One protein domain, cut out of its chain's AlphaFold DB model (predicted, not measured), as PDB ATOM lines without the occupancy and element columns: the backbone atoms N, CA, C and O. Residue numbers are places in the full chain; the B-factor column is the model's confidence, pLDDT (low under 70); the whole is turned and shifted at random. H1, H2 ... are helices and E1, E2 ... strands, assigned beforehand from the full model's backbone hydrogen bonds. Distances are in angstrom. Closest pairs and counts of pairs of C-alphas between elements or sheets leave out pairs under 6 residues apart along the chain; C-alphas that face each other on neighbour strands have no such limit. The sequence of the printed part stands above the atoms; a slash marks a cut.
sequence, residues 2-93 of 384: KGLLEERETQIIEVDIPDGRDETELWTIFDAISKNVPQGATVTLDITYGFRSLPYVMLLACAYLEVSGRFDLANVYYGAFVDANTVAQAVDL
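What this domain is: This is residues 2 to 93 of the 384 residues of the protein "TIGR02221 family CRISPR-associated protein" of Candidatus Thermofonsia Clade 1 bacterium (UniProt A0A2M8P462). A narrow, staggered sheet of three strands has helix H3 over one face, where it covers E1 and E2, and helix H2 packs on H3 at a steep angle without reaching the sheet. The hairpin of E2 and E3 runs on beyond these helices, its loop at one end of the longest axis, while residues 3 to 9, with most of the small helix H1, stick out free of the rest. The printed part has 92 residues with three named helices and three named strands, in the order H1 H2 E1 H3 E2 E3; the mixed sheet runs E1 E2 E3, and the class is mixed, helices and strands. The whole is compact, with a radius of gyration of the C-alphas of 14.2 A and spans of 40 by 31 by 23 A.

How they stand to each other: H1, residues 2 to 6, touches no helix and is not on the sheet. H2, residues 23 to 36, touches H3, residues 54 to 67; their closest C-alphas, those of Phe 30 and Ala 61, are 5.8 A apart. The two run the same way at a steep tilt of 55 degrees. E1, residues 42 to 46, is an edge strand and the parallel neighbour of E2, residues 72 to 80, at 17 degrees, with N 43 and O 72 2.7 A apart and N 77 and O 45 2.9 A apart. E1, H3 and E2 form a strand-helix-strand unit, two parallel neighbour strands joined through a helix, with a right-handed crossover. H3 is on the sheet at a height over the sheet of 9.9 A, and the arrangement is two layers, a helix on one face of a sheet, with H3 on one face of the sheet E1 E2 E3. It lies over E1 and E2 and runs along the strands, at 13 degrees to E2 on the local plane. E3, residues 89 to 92, is the other edge strand and forms an antiparallel hairpin with E2, at 151 degrees, with N 91 and O 78 2.8 A apart. The pairing is staggered: E2 pairs with E1 over residues 72 to 77 and with E3 over 77 to 80. H2 is not on the sheet. In H1, H2 and H3 every O i to N i+4 pair is within hydrogen-bond range.

Where its parts are: H1 begins at C-alpha 2, (54.956, 21.752, -153.493), and is 6.2 A long from first to last C-alpha. H2 measures 20.2 A, E1 13.4 A and H3 19.8 A. E2, the longest strand, measures 24.6 A from C-alpha 72 at (63.440, 0.645, -145.966). E3 measures 9.5 A and ends at C-alpha 92, (71.792, 14.627, -143.688).

The domain as a whole: The two C-alphas farthest apart, those of Ser 68 and Asn 85, are 41.7 A from each other. The printed part has no cut. The link from H1 to H2, 16 residues, is long. The mean pLDDT of the printed part is 89.7, and residue 2 alone is under 70.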
ATOM      1  N   LYS A   2      55.976  22.225-152.535       66.19
ATOM      2  CA  LYS A   2      54.956  21.752-153.493       66.19
ATOM      3  C   LYS A   2      55.227  22.150-154.959       66.19
ATOM      4  O   LYS A   2      55.352  21.268-155.793       66.19
ATOM      5  N   GLY A   3      55.491  23.434-155.233       70.38
ATOM      6  CA  GLY A   3      55.810  23.896-156.597       70.38
ATOM      7  C   GLY A   3      57.074  23.275-157.218       70.38
ATOM      8  O   GLY A   3      57.065  22.924-158.387       70.38
ATOM      9  N   LEU A   4      58.134  23.043-156.430       70.81
ATOM     10  CA  LEU A   4      59.363  22.386-156.913       70.81
ATOM     11  C   LEU A   4      59.163  20.888-157.201       70.81
ATOM     12  O   LEU A   4      59.861  20.325-158.040       70.81
ATOM     13  N   LEU A   5      58.249  20.229-156.482       76.31
ATOM     14  CA  LEU A   5      57.905  18.821-156.700       76.31
ATOM     15  C   LEU A   5      57.000  18.657-157.929       76.31
ATOM     16  O   LEU A   5      57.197  17.732-158.714       76.31
ATOM     17  N   GLU A   6      56.068  19.590-158.128       73.62
ATOM     18  CA  GLU A   6      55.218  19.669-159.321       73.62
ATOM     19  C   GLU A   6      56.051  19.924-160.590       73.62
ATOM     20  O   GLU A   6      55.850  19.250-161.598       73.62
ATOM     21  N   GLU A   7      57.059  20.804-160.528       76.31
ATOM     22  CA  GLU A   7      58.024  21.042-161.619       76.31
ATOM     23  C   GLU A   7      58.858  19.802-161.989       76.31
ATOM     24  O   GLU A   7      59.369  19.710-163.105       76.31
ATOM     25  N   ARG A   8      59.006  18.846-161.065       81.56
ATOM     26  CA  ARG A   8      59.737  17.587-161.272       81.56
ATOM     27  C   ARG A   8      58.826  16.400-161.588       81.56
ATOM     28  O   ARG A   8      59.269  15.262-161.453       81.56
ATOM     29  N   GLU A   9      57.569  16.652-161.959       83.50
ATOM     30  CA  GLU A   9      56.562  15.621-162.266       83.50
ATOM     31  C   GLU A   9      56.398  14.582-161.138       83.50
ATOM     32  O   GLU A   9      56.056  13.422-161.366       83.50
ATOM     33  N   THR A  10      56.654  14.986-159.890       85.88
ATOM     34  CA  THR A  10      56.520  14.095-158.736       85.88
ATOM     35  C   THR A  10      55.058  14.036-158.310       85.88
ATOM     36  O   THR A  10      54.436  15.067-158.058       85.88
ATOM     37  N   GLN A  11      54.498  12.831-158.201       87.12
ATOM     38  CA  GLN A  11      53.141  12.645-157.692       87.12
ATOM     39  C   GLN A  11      53.071  13.040-156.210       87.12
ATOM     40  O   GLN A  11      53.793  12.489-155.381       87.12
ATOM     41  N   ILE A  12      52.174  13.970-155.877       89.75
ATOM     42  CA  ILE A  12      51.950  14.426-154.503       89.75
ATOM     43  C   ILE A  12      50.668  13.790-153.976       89.75
ATOM     44  O   ILE A  12      49.603  13.932-154.577       89.75
ATOM     45  N   ILE A  13      50.780  13.098-152.844       91.00
ATOM     46  CA  ILE A  13      49.648  12.545-152.101       91.00
ATOM     47  C   ILE A  13      49.605  13.275-150.762       91.00
ATOM     48  O   ILE A  13      50.512  13.133-149.945       91.00
ATOM     49  N   GLU A  14      48.577  14.096-150.566       93.19
ATOM     50  CA  GLU A  14      48.357  14.804-149.306       93.19
ATOM     51  C   GLU A  14      47.655  13.871-148.314       93.19
ATOM     52  O   GLU A  14      46.670  13.213-148.654       93.19
ATOM     53  N   VAL A  15      48.188  13.799-147.095       94.75
ATOM     54  CA  VAL A  15      47.650  12.986-146.003       94.75
ATOM     55  C   VAL A  15      47.506  13.886-144.786       94.75
ATOM     56  O   VAL A  15      48.500  14.406-144.281       94.75
ATOM     57  N   ASP A  16      46.274  14.060-144.318       95.31
ATOM     58  CA  ASP A  16      46.003  14.822-143.103       95.31
ATOM     59  C   ASP A  16      46.466  14.038-141.870       95.31
ATOM     60  O   ASP A  16      46.119  12.867-141.684       95.31
ATOM     61  N   ILE A  17      47.233  14.705-141.009       95.31
ATOM     62  CA  ILE A  17      47.683  14.185-139.716       95.31
ATOM     63  C   ILE A  17      47.342  15.189-138.601       95.31
ATOM     64  O   ILE A  17      47.343  16.395-138.857       95.31
ATOM     65  N   PRO A  18      47.031  14.732-137.374       95.25
ATOM     66  CA  PRO A  18      46.805  15.627-136.240       95.25
ATOM     67  C   PRO A  18      48.120  16.216-135.694       95.25
ATOM     68  O   PRO A  18      49.214  15.804-136.077       95.25
ATOM     69  N   ASP A  19      48.010  17.147-134.742       92.81
ATOM     70  CA  ASP A  19      49.152  17.849-134.132       92.81
ATOM     71  C   ASP A  19      49.984  16.975-133.165       92.81
ATOM     72  O   ASP A  19      51.095  17.359-132.792       92.81
ATOM     73  N   GLY A  20      49.462  15.823-132.726       93.44
ATOM     74  CA  GLY A  20      50.160  14.903-131.819       93.44
ATOM     75  C   GLY A  20      50.135  15.355-130.356       93.44
ATOM     76  O   GLY A  20      51.146  15.268-129.657       93.44
ATOM     77  N   ARG A  21      49.001  15.896-129.899       93.25
ATOM     78  CA  ARG A  21      48.835  16.524-128.572       93.25
ATOM     79  C   ARG A  21      48.617  15.525-127.440       93.25
ATOM     80  O   ARG A  21      48.898  15.842-126.285       93.25
ATOM     81  N   ASP A  22      48.112  14.349-127.774       95.50
ATOM     82  CA  ASP A  22      47.859  13.245-126.859       95.50
ATOM     83  C   ASP A  22      48.174  11.904-127.534       95.50
ATOM     84  O   ASP A  22      48.429  11.834-128.736       95.50
ATOM     85  N   GLU A  23      48.163  10.827-126.751       96.50
ATOM     86  CA  GLU A  23      48.480   9.479-127.227       96.50
ATOM     87  C   GLU A  23      47.592   9.023-128.400       96.50
ATOM     88  O   GLU A  23      48.074   8.349-129.310       96.50
ATOM     89  N   THR A  24      46.318   9.426-128.432       97.75
ATOM     90  CA  THR A  24      45.394   9.037-129.510       97.75
ATOM     91  C   THR A  24      45.804   9.687-130.828       97.75
ATOM     92  O   THR A  24      45.835   9.033-131.875       97.75
ATOM     93  N   GLU A  25      46.165  10.969-130.789       97.19
ATOM     94  CA  GLU A  25      46.690  11.671-131.958       97.19
ATOM     95  C   GLU A  25      48.034  11.085-132.419       97.19
ATOM     96  O   GLU A  25      48.232  10.913-133.623       97.19
ATOM     97  N   LEU A  26      48.925  10.705-131.494       96.31
ATOM     98  CA  LEU A  26      50.199  10.049-131.831       96.31
ATOM     99  C   LEU A  26      49.991   8.729-132.591       96.31
ATOM    100  O   LEU A  26      50.629   8.507-133.623       96.31
ATOM    101  N   TRP A  27      49.065   7.878-132.140       97.50
ATOM    102  CA  TRP A  27      48.725   6.642-132.853       97.50
ATOM    103  C   TRP A  27      48.044   6.899-134.198       97.50
ATOM    104  O   TRP A  27      48.279   6.165-135.154       97.50
ATOM    105  N   THR A  28      47.258   7.971-134.311       97.56
ATOM    106  CA  THR A  28      46.658   8.377-135.591       97.56
ATOM    107  C   THR A  28      47.734   8.758-136.615       97.56
ATOM    108  O   THR A  28      47.630   8.371-137.779       97.56
ATOM    109  N   ILE A  29      48.796   9.455-136.189       96.31
ATOM    110  CA  ILE A  29      49.959   9.766-137.039       96.31
ATOM    111  C   ILE A  29      50.653   8.473-137.483       96.31
ATOM    112  O   ILE A  29      50.894   8.281-138.676       96.31
ATOM    113  N   PHE A  30      50.934   7.562-136.547       96.94
ATOM    114  CA  PHE A  30      51.550   6.267-136.852       96.94
ATOM    115  C   PHE A  30      50.749   5.482-137.904       96.94
ATOM    116  O   PHE A  30      51.299   5.003-138.901       96.94
ATOM    117  N   ASP A  31      49.433   5.407-137.715       96.75
ATOM    118  CA  ASP A  31      48.505   4.750-138.629       96.75
ATOM    119  C   ASP A  31      48.503   5.386-140.020       96.75
ATOM    120  O   ASP A  31      48.430   4.669-141.022       96.75
ATOM    121  N   ALA A  32      48.576   6.716-140.091       96.69
ATOM    122  CA  ALA A  32      48.616   7.445-141.351       96.69
ATOM    123  C   ALA A  32      49.870   7.087-142.160       96.69
ATOM    124  O   ALA A  32      49.755   6.782-143.348       96.69
ATOM    125  N   ILE A  33      51.044   7.037-141.522       95.69
ATOM    126  CA  ILE A  33      52.296   6.620-142.176       95.69
ATOM    127  C   ILE A  33      52.176   5.171-142.646       95.69
ATOM    128  O   ILE A  33      52.377   4.870-143.821       95.69
ATOM    129  N   SER A  34      51.793   4.275-141.734       95.00
ATOM    130  CA  SER A  34      51.686   2.844-142.004       95.00
ATOM    131  C   SER A  34      50.762   2.570-143.196       95.00
ATOM    132  O   SER A  34      51.154   1.879-144.135       95.00
ATOM    133  N   LYS A  35      49.556   3.147-143.226       95.38
ATOM    134  CA  LYS A  35      48.558   2.890-144.280       95.38
ATOM    135  C   LYS A  35      48.937   3.471-145.644       95.38
ATOM    136  O   LYS A  35      48.587   2.863-146.651       95.38
ATOM    137  N   ASN A  36      49.609   4.621-145.680       95.25
ATOM    138  CA  ASN A  36      49.849   5.350-146.929       95.25
ATOM    139  C   ASN A  36      51.226   5.082-147.550       95.25
ATOM    140  O   ASN A  36      51.379   5.269-148.755       95.25
ATOM    141  N   VAL A  37      52.215   4.625-146.775       94.69
ATOM    142  CA  VAL A  37      53.514   4.216-147.327       94.69
ATOM    143  C   VAL A  37      53.420   2.771-147.840       94.69
ATOM    144  O   VAL A  37      53.100   1.870-147.057       94.69
ATOM    145  N   PRO A  38      53.701   2.514-149.134       93.06
ATOM    146  CA  PRO A  38      53.656   1.165-149.689       93.06
ATOM    147  C   PRO A  38      54.634   0.213-148.996       93.06
ATOM    148  O   PRO A  38      55.753   0.587-148.643       93.06
ATOM    149  N   GLN A  39      54.231  -1.049-148.850       94.62
ATOM    150  CA  GLN A  39      55.113  -2.088-148.329       94.62
ATOM    151  C   GLN A  39      56.303  -2.320-149.275       94.62
ATOM    152  O   GLN A  39      56.132  -2.373-150.492       94.62
ATOM    153  N   GLY A  40      57.501  -2.475-148.710       94.81
ATOM    154  CA  GLY A  40      58.756  -2.656-149.444       94.81
ATOM    155  C   GLY A  40      59.271  -1.389-150.131       94.81
ATOM    156  O   GLY A  40      60.212  -1.478-150.915       94.81
ATOM    157  N   ALA A  41      58.663  -0.225-149.877       95.94
ATOM    158  CA  ALA A  41      59.156   1.040-150.404       95.94
ATOM    159  C   ALA A  41      60.517   1.409-149.796       95.94
ATOM    160  O   ALA A  41      60.815   1.055-148.659       95.94
ATOM    161  N   THR A  42      61.302   2.190-150.534       96.25
ATOM    162  CA  THR A  42      62.446   2.924-149.986       96.25
ATOM    163  C   THR A  42      61.991   4.342-149.655       96.25
ATOM    164  O   THR A  42      61.503   5.067-150.524       96.25
ATOM    165  N   VAL A  43      62.123   4.736-148.393       95.44
ATOM    166  CA  VAL A  43      61.564   5.962-147.821       95.44
ATOM    167  C   VAL A  43      62.673   6.970-147.546       95.44
ATOM    168  O   VAL A  43      63.723   6.648-147.001       95.44
ATOM    169  N   THR A  44      62.423   8.226-147.910       94.94
ATOM    170  CA  THR A  44      63.215   9.377-147.465       94.94
ATOM    171  C   THR A  44      62.324  10.269-146.616       94.94
ATOM    172  O   THR A  44      61.263  10.693-147.074       94.94
ATOM    173  N   LEU A  45      62.745  10.539-145.384       95.00
ATOM    174  CA  LEU A  45      62.012  11.358-144.428       95.00
ATOM    175  C   LEU A  45      62.604  12.770-144.378       95.00
ATOM    176  O   LEU A  45      63.741  12.963-143.962       95.00
ATOM    177  N   ASP A  46      61.813  13.766-144.764       93.19
ATOM    178  CA  ASP A  46      62.148  15.178-144.581       93.19
ATOM    179  C   ASP A  46      61.429  15.718-143.338       93.19
ATOM    180  O   ASP A  46      60.199  15.749-143.285       93.19
ATOM    181  N   ILE A  47      62.196  16.149-142.334       93.00
ATOM    182  CA  ILE A  47      61.656  16.714-141.090       93.00
ATOM    183  C   ILE A  47      61.702  18.248-141.042       93.00
ATOM    184  O   ILE A  47      61.344  18.834-140.020       93.00
ATOM    185  N   THR A  48      62.107  18.915-142.128       89.75
ATOM    186  CA  THR A  48      62.347  20.371-142.195       89.75
ATOM    187  C   THR A  48      61.163  21.203-141.707       89.75
ATOM    188  O   THR A  48      61.348  22.187-140.993       89.75
ATOM    189  N   TYR A  49      59.943  20.812-142.080       88.00
ATOM    190  CA  TYR A  49      58.716  21.550-141.759       88.00
ATOM    191  C   TYR A  49      57.874  20.894-140.660       88.00
ATOM    192  O   TYR A  49      56.750  21.328-140.409       88.00
ATOM    193  N   GLY A  50      58.388  19.855-139.996       87.44
ATOM    194  CA  GLY A  50      57.664  19.217-138.905       87.44
ATOM    195  C   GLY A  50      57.526  20.170-137.715       87.44
ATOM    196  O   GLY A  50      58.505  20.712-137.204       87.44
ATOM    197  N   PHE A  51      56.296  20.385-137.258       87.44
ATOM    198  CA  PHE A  51      56.018  21.289-136.150       87.44
ATOM    199  C   PHE A  51      56.271  20.612-134.797       87.44
ATOM    200  O   PHE A  51      55.724  19.549-134.511       87.44
ATOM    201  N   ARG A  52      57.059  21.258-133.926       88.12
ATOM    202  CA  ARG A  52      57.295  20.840-132.530       88.12
ATOM    203  C   ARG A  52      57.726  19.369-132.402       88.12
ATOM    204  O   ARG A  52      58.850  19.046-132.757       88.12
ATOM    205  N   SER A  53      56.871  18.504-131.852       92.00
ATOM    206  CA  SER A  53      57.144  17.086-131.591       92.00
ATOM    207  C   SER A  53      57.005  16.203-132.832       92.00
ATOM    208  O   SER A  53      57.522  15.088-132.821       92.00
ATOM    209  N   LEU A  54      56.361  16.676-133.905       93.44
ATOM    210  CA  LEU A  54      56.105  15.870-135.101       93.44
ATOM    211  C   LEU A  54      57.378  15.279-135.732       93.44
ATOM    212  O   LEU A  54      57.359  14.081-136.000       93.44
ATOM    213  N   PRO A  55      58.501  16.014-135.907       92.75
ATOM    214  CA  PRO A  55      59.760  15.429-136.373       92.75
ATOM    215  C   PRO A  55      60.174  14.174-135.604       92.75
ATOM    216  O   PRO A  55      60.550  13.169-136.199       92.75
ATOM    217  N   TYR A  56      60.068  14.227-134.275       91.31
ATOM    218  CA  TYR A  56      60.452  13.132-133.392       91.31
ATOM    219  C   TYR A  56      59.492  11.946-133.512       91.31
ATOM    220  O   TYR A  56      59.931  10.808-133.657       91.31
ATOM    221  N   VAL A  57      58.183  12.210-133.510       93.69
ATOM    222  CA  VAL A  57      57.143  11.176-133.643       93.69
ATOM    223  C   VAL A  57      57.249  10.466-134.993       93.69
ATOM    224  O   VAL A  57      57.237   9.238-135.038       93.69
ATOM    225  N   MET A  58      57.407  11.225-136.080       93.56
ATOM    226  CA  MET A  58      57.568  10.687-137.433       93.56
ATOM    227  C   MET A  58      58.836   9.838-137.545       93.56
ATOM    228  O   MET A  58      58.782   8.741-138.091       93.56
ATOM    229  N   LEU A  59      59.960  10.313-136.997       93.12
ATOM    230  CA  LEU A  59      61.216   9.565-137.002       93.12
ATOM    231  C   LEU A  59      61.079   8.232-136.255       93.12
ATOM    232  O   LEU A  59      61.463   7.200-136.797       93.12
ATOM    233  N   LEU A  60      60.493   8.236-135.052       92.38
ATOM    234  CA  LEU A  60      60.266   7.011-134.280       92.38
ATOM    235  C   LEU A  60      59.313   6.042-134.980       92.38
ATOM    236  O   LEU A  60      59.572   4.841-135.006       92.38
ATOM    237  N   ALA A  61      58.220   6.549-135.551       94.25
ATOM    238  CA  ALA A  61      57.267   5.728-136.283       94.25
ATOM    239  C   ALA A  61      57.928   5.079-137.506       94.25
ATOM    240  O   ALA A  61      57.802   3.871-137.695       94.25
ATOM    241  N   CYS A  62      58.676   5.849-138.300       94.44
ATOM    242  CA  CYS A  62      59.399   5.322-139.454       94.44
ATOM    243  C   CYS A  62      60.476   4.308-139.051       94.44
ATOM    244  O   CYS A  62      60.523   3.238-139.650       94.44
ATOM    245  N   ALA A  63      61.275   4.594-138.017       90.75
ATOM    246  CA  ALA A  63      62.292   3.667-137.511       90.75
ATOM    247  C   ALA A  63      61.669   2.350-137.010       90.75
ATOM    248  O   ALA A  63      62.170   1.266-137.297       90.75
ATOM    249  N   TYR A  64      60.532   2.411-136.310       92.00
ATOM    250  CA  TYR A  64      59.802   1.207-135.908       92.00
ATOM    251  C   TYR A  64      59.279   0.416-137.117       92.00
ATOM    252  O   TYR A  64      59.401  -0.809-137.166       92.00
ATOM    253  N   LEU A  65      58.682   1.103-138.097       94.00
ATOM    254  CA  LEU A  65      58.110   0.463-139.283       94.00
ATOM    255  C   LEU A  65      59.192  -0.194-140.151       94.00
ATOM    256  O   LEU A  65      58.952  -1.276-140.695       94.00
ATOM    257  N   GLU A  66      60.382   0.397-140.210       92.25
ATOM    258  CA  GLU A  66      61.572  -0.208-140.805       92.25
ATOM    259  C   GLU A  66      61.973  -1.501-140.091       92.25
ATOM    260  O   GLU A  66      62.040  -2.553-140.727       92.25
ATOM    261  N   VAL A  67      62.127  -1.469-138.762       88.38
ATOM    262  CA  VAL A  67      62.443  -2.669-137.963       88.38
ATOM    263  C   VAL A  67      61.373  -3.756-138.120       88.38
ATOM    264  O   VAL A  67      61.685  -4.946-138.115       88.38
ATOM    265  N   SER A  68      60.107  -3.374-138.314       90.12
ATOM    266  CA  SER A  68      59.009  -4.316-138.580       90.12
ATOM    267  C   SER A  68      59.031  -4.925-139.993       90.12
ATOM    268  O   SER A  68      58.187  -5.762-140.318       90.12
ATOM    269  N   GLY A  69      59.973  -4.507-140.844       91.31
ATOM    270  CA  GLY A  69      60.123  -4.968-142.223       91.31
ATOM    271  C   GLY A  69      59.076  -4.400-143.180       91.31
ATOM    272  O   GLY A  69      58.825  -4.981-144.238       91.31
ATOM    273  N   ARG A  70      58.420  -3.289-142.820       94.50
ATOM    274  CA  ARG A  70      57.379  -2.692-143.663       94.50
ATOM    275  C   ARG A  70      57.972  -1.968-144.864       94.50
ATOM    276  O   ARG A  70      57.433  -2.102-145.957       94.50
ATOM    277  N   PHE A  71      59.037  -1.203-144.665       95.69
ATOM    278  CA  PHE A  71      59.749  -0.448-145.700       95.69
ATOM    279  C   PHE A  71      61.201  -0.199-145.269       95.69
ATOM    280  O   PHE A  71      61.551  -0.463-144.127       95.69
ATOM    281  N   ASP A  72      62.027   0.307-146.177       92.44
ATOM    282  CA  ASP A  72      63.440   0.645-145.966       92.44
ATOM    283  C   ASP A  72      63.585   2.160-145.754       92.44
ATOM    284  O   ASP A  72      63.248   2.933-146.655       92.44
ATOM    285  N   LEU A  73      64.030   2.618-144.578       93.69
ATOM    286  CA  LEU A  73      64.190   4.051-144.296       93.69
ATOM    287  C   LEU A  73      65.587   4.506-144.732       93.69
ATOM    288  O   LEU A  73      66.502   4.673-143.932       93.69
ATOM    289  N   ALA A  74      65.746   4.756-146.030       91.50
ATOM    290  CA  ALA A  74      67.058   5.029-146.607       91.50
ATOM    291  C   ALA A  74      67.683   6.359-146.179       91.50
ATOM    292  O   ALA A  74      68.906   6.432-146.091       91.50
ATOM    293  N   ASN A  75      66.894   7.426-145.985       92.31
ATOM    294  CA  ASN A  75      67.458   8.736-145.642       92.31
ATOM    295  C   ASN A  75      66.571   9.565-144.710       92.31
ATOM    296  O   ASN A  75      65.342   9.526-144.809       92.31
ATOM    297  N   VAL A  76      67.206  10.410-143.893       94.12
ATOM    298  CA  VAL A  76      66.541  11.456-143.102       94.12
ATOM    299  C   VAL A  76      67.220  12.797-143.347       94.12
ATOM    300  O   VAL A  76      68.426  12.921-143.152       94.12
ATOM    301  N   TYR A  77      66.452  13.817-143.722       93.19
ATOM    302  CA  TYR A  77      66.967  15.158-144.001       93.19
ATOM    303  C   TYR A  77      66.301  16.227-143.142       93.19
ATOM    304  O   TYR A  77      65.109  16.167-142.837       93.19
ATOM    305  N   TYR A  78      67.088  17.242-142.797       91.38
ATOM    306  CA  TYR A  78      66.643  18.441-142.099       91.38
ATOM    307  C   TYR A  78      67.222  19.690-142.764       91.38
ATOM    308  O   TYR A  78      68.436  19.838-142.880       91.38
ATOM    309  N   GLY A  79      66.372  20.622-143.177       89.25
ATOM    310  CA  GLY A  79      66.780  21.944-143.630       89.25
ATOM    311  C   GLY A  79      67.070  22.861-142.446       89.25
ATOM    312  O   GLY A  79      66.150  23.283-141.746       89.25
ATOM    313  N   ALA A  80      68.339  23.227-142.257       84.06
ATOM    314  CA  ALA A  80      68.773  24.193-141.252       84.06
ATOM    315  C   ALA A  80      68.400  25.623-141.677       84.06
ATOM    316  O   ALA A  80      69.235  26.401-142.143       84.06
ATOM    317  N   PHE A  81      67.112  25.954-141.577       77.00
ATOM    318  CA  PHE A  81      66.604  27.285-141.892       77.00
ATOM    319  C   PHE A  81      67.042  28.291-140.823       77.00
ATOM    320  O   PHE A  81      66.688  28.159-139.652       77.00
ATOM    321  N   VAL A  82      67.807  29.301-141.242       72.69
ATOM    322  CA  VAL A  82      68.293  30.381-140.370       72.69
ATOM    323  C   VAL A  82      67.460  31.647-140.574       72.69
ATOM    324  O   VAL A  82      66.899  32.176-139.618       72.69
ATOM    325  N   ASP A  83      67.324  32.107-141.819       74.75
ATOM    326  CA  ASP A  83      66.486  33.245-142.195       74.75
ATOM    327  C   ASP A  83      66.067  33.181-143.675       74.75
ATOM    328  O   ASP A  83      66.563  32.363-144.450       74.75
ATOM    329  N   ALA A  84      65.140  34.060-144.070       71.25
ATOM    330  CA  ALA A  84      64.562  34.094-145.416       71.25
ATOM    331  C   ALA A  84      65.545  34.513-146.527       71.25
ATOM    332  O   ALA A  84      65.226  34.350-147.703       71.25
ATOM    333  N   ASN A  85      66.714  35.057-146.174       72.00
ATOM    334  CA  ASN A  85      67.715  35.533-147.130       72.00
ATOM    335  C   ASN A  85      68.858  34.529-147.329       72.00
ATOM    336  O   ASN A  85      69.710  34.731-148.197       72.00
ATOM    337  N   THR A  86      68.872  33.450-146.548       73.88
ATOM    338  CA  THR A  86      69.914  32.431-146.571       73.88
ATOM    339  C   THR A  86      69.369  31.148-147.182       73.88
ATOM    340  O   THR A  86      68.311  30.650-146.798       73.88
ATOM    341  N   VAL A  87      70.107  30.572-148.134       75.62
ATOM    342  CA  VAL A  87      69.801  29.229-148.638       75.62
ATOM    343  C   VAL A  87      70.031  28.244-147.492       75.62
ATOM    344  O   VAL A  87      71.170  28.028-147.081       75.62
ATOM    345  N   ALA A  88      68.947  27.682-146.957       79.50
ATOM    346  CA  ALA A  88      69.015  26.713-145.872       79.50
ATOM    347  C   ALA A  88      69.839  25.494-146.303       79.50
ATOM    348  O   ALA A  88      69.591  24.900-147.355       79.50
ATOM    349  N   GLN A  89      70.820  25.116-145.485       83.12
ATOM    350  CA  GLN A  89      71.614  23.922-145.742       83.12
ATOM    351  C   GLN A  89      70.785  22.682-145.401       83.12
ATOM    352  O   GLN A  89      70.281  22.560-144.285       83.12
ATOM    353  N   ALA A  90      70.668  21.751-146.348       87.19
ATOM    354  CA  ALA A  90      70.147  20.423-146.059       87.19
ATOM    355  C   ALA A  90      71.205  19.633-145.275       87.19
ATOM    356  O   ALA A  90      72.316  19.408-145.757       87.19
ATOM    357  N   VAL A  91      70.855  19.253-144.054       89.62
ATOM    358  CA  VAL A  91      71.639  18.393-143.177       89.62
ATOM    359  C   VAL A  91      71.133  16.967-143.346       89.62
ATOM    360  O   VAL A  91      69.940  16.702-143.190       89.62
ATOM    361  N   ASP A  92      72.049  16.062-143.664       89.38
ATOM    362  CA  ASP A  92      71.792  14.627-143.688       89.38
ATOM    363  C   ASP A  92      71.874  14.066-142.260       89.38
ATOM    364  O   ASP A  92      72.932  14.080-141.626       89.38
ATOM    365  N   LEU A  93      70.733  13.613-141.744       90.19
ATOM    366  CA  LEU A  93      70.584  12.992-140.428       90.19
ATOM    367  C   LEU A  93      70.557  11.462-140.502       90.19
ATOM    368  O   LEU A  93      70.485  10.813-139.460       90.19
TER     369      LEU A  93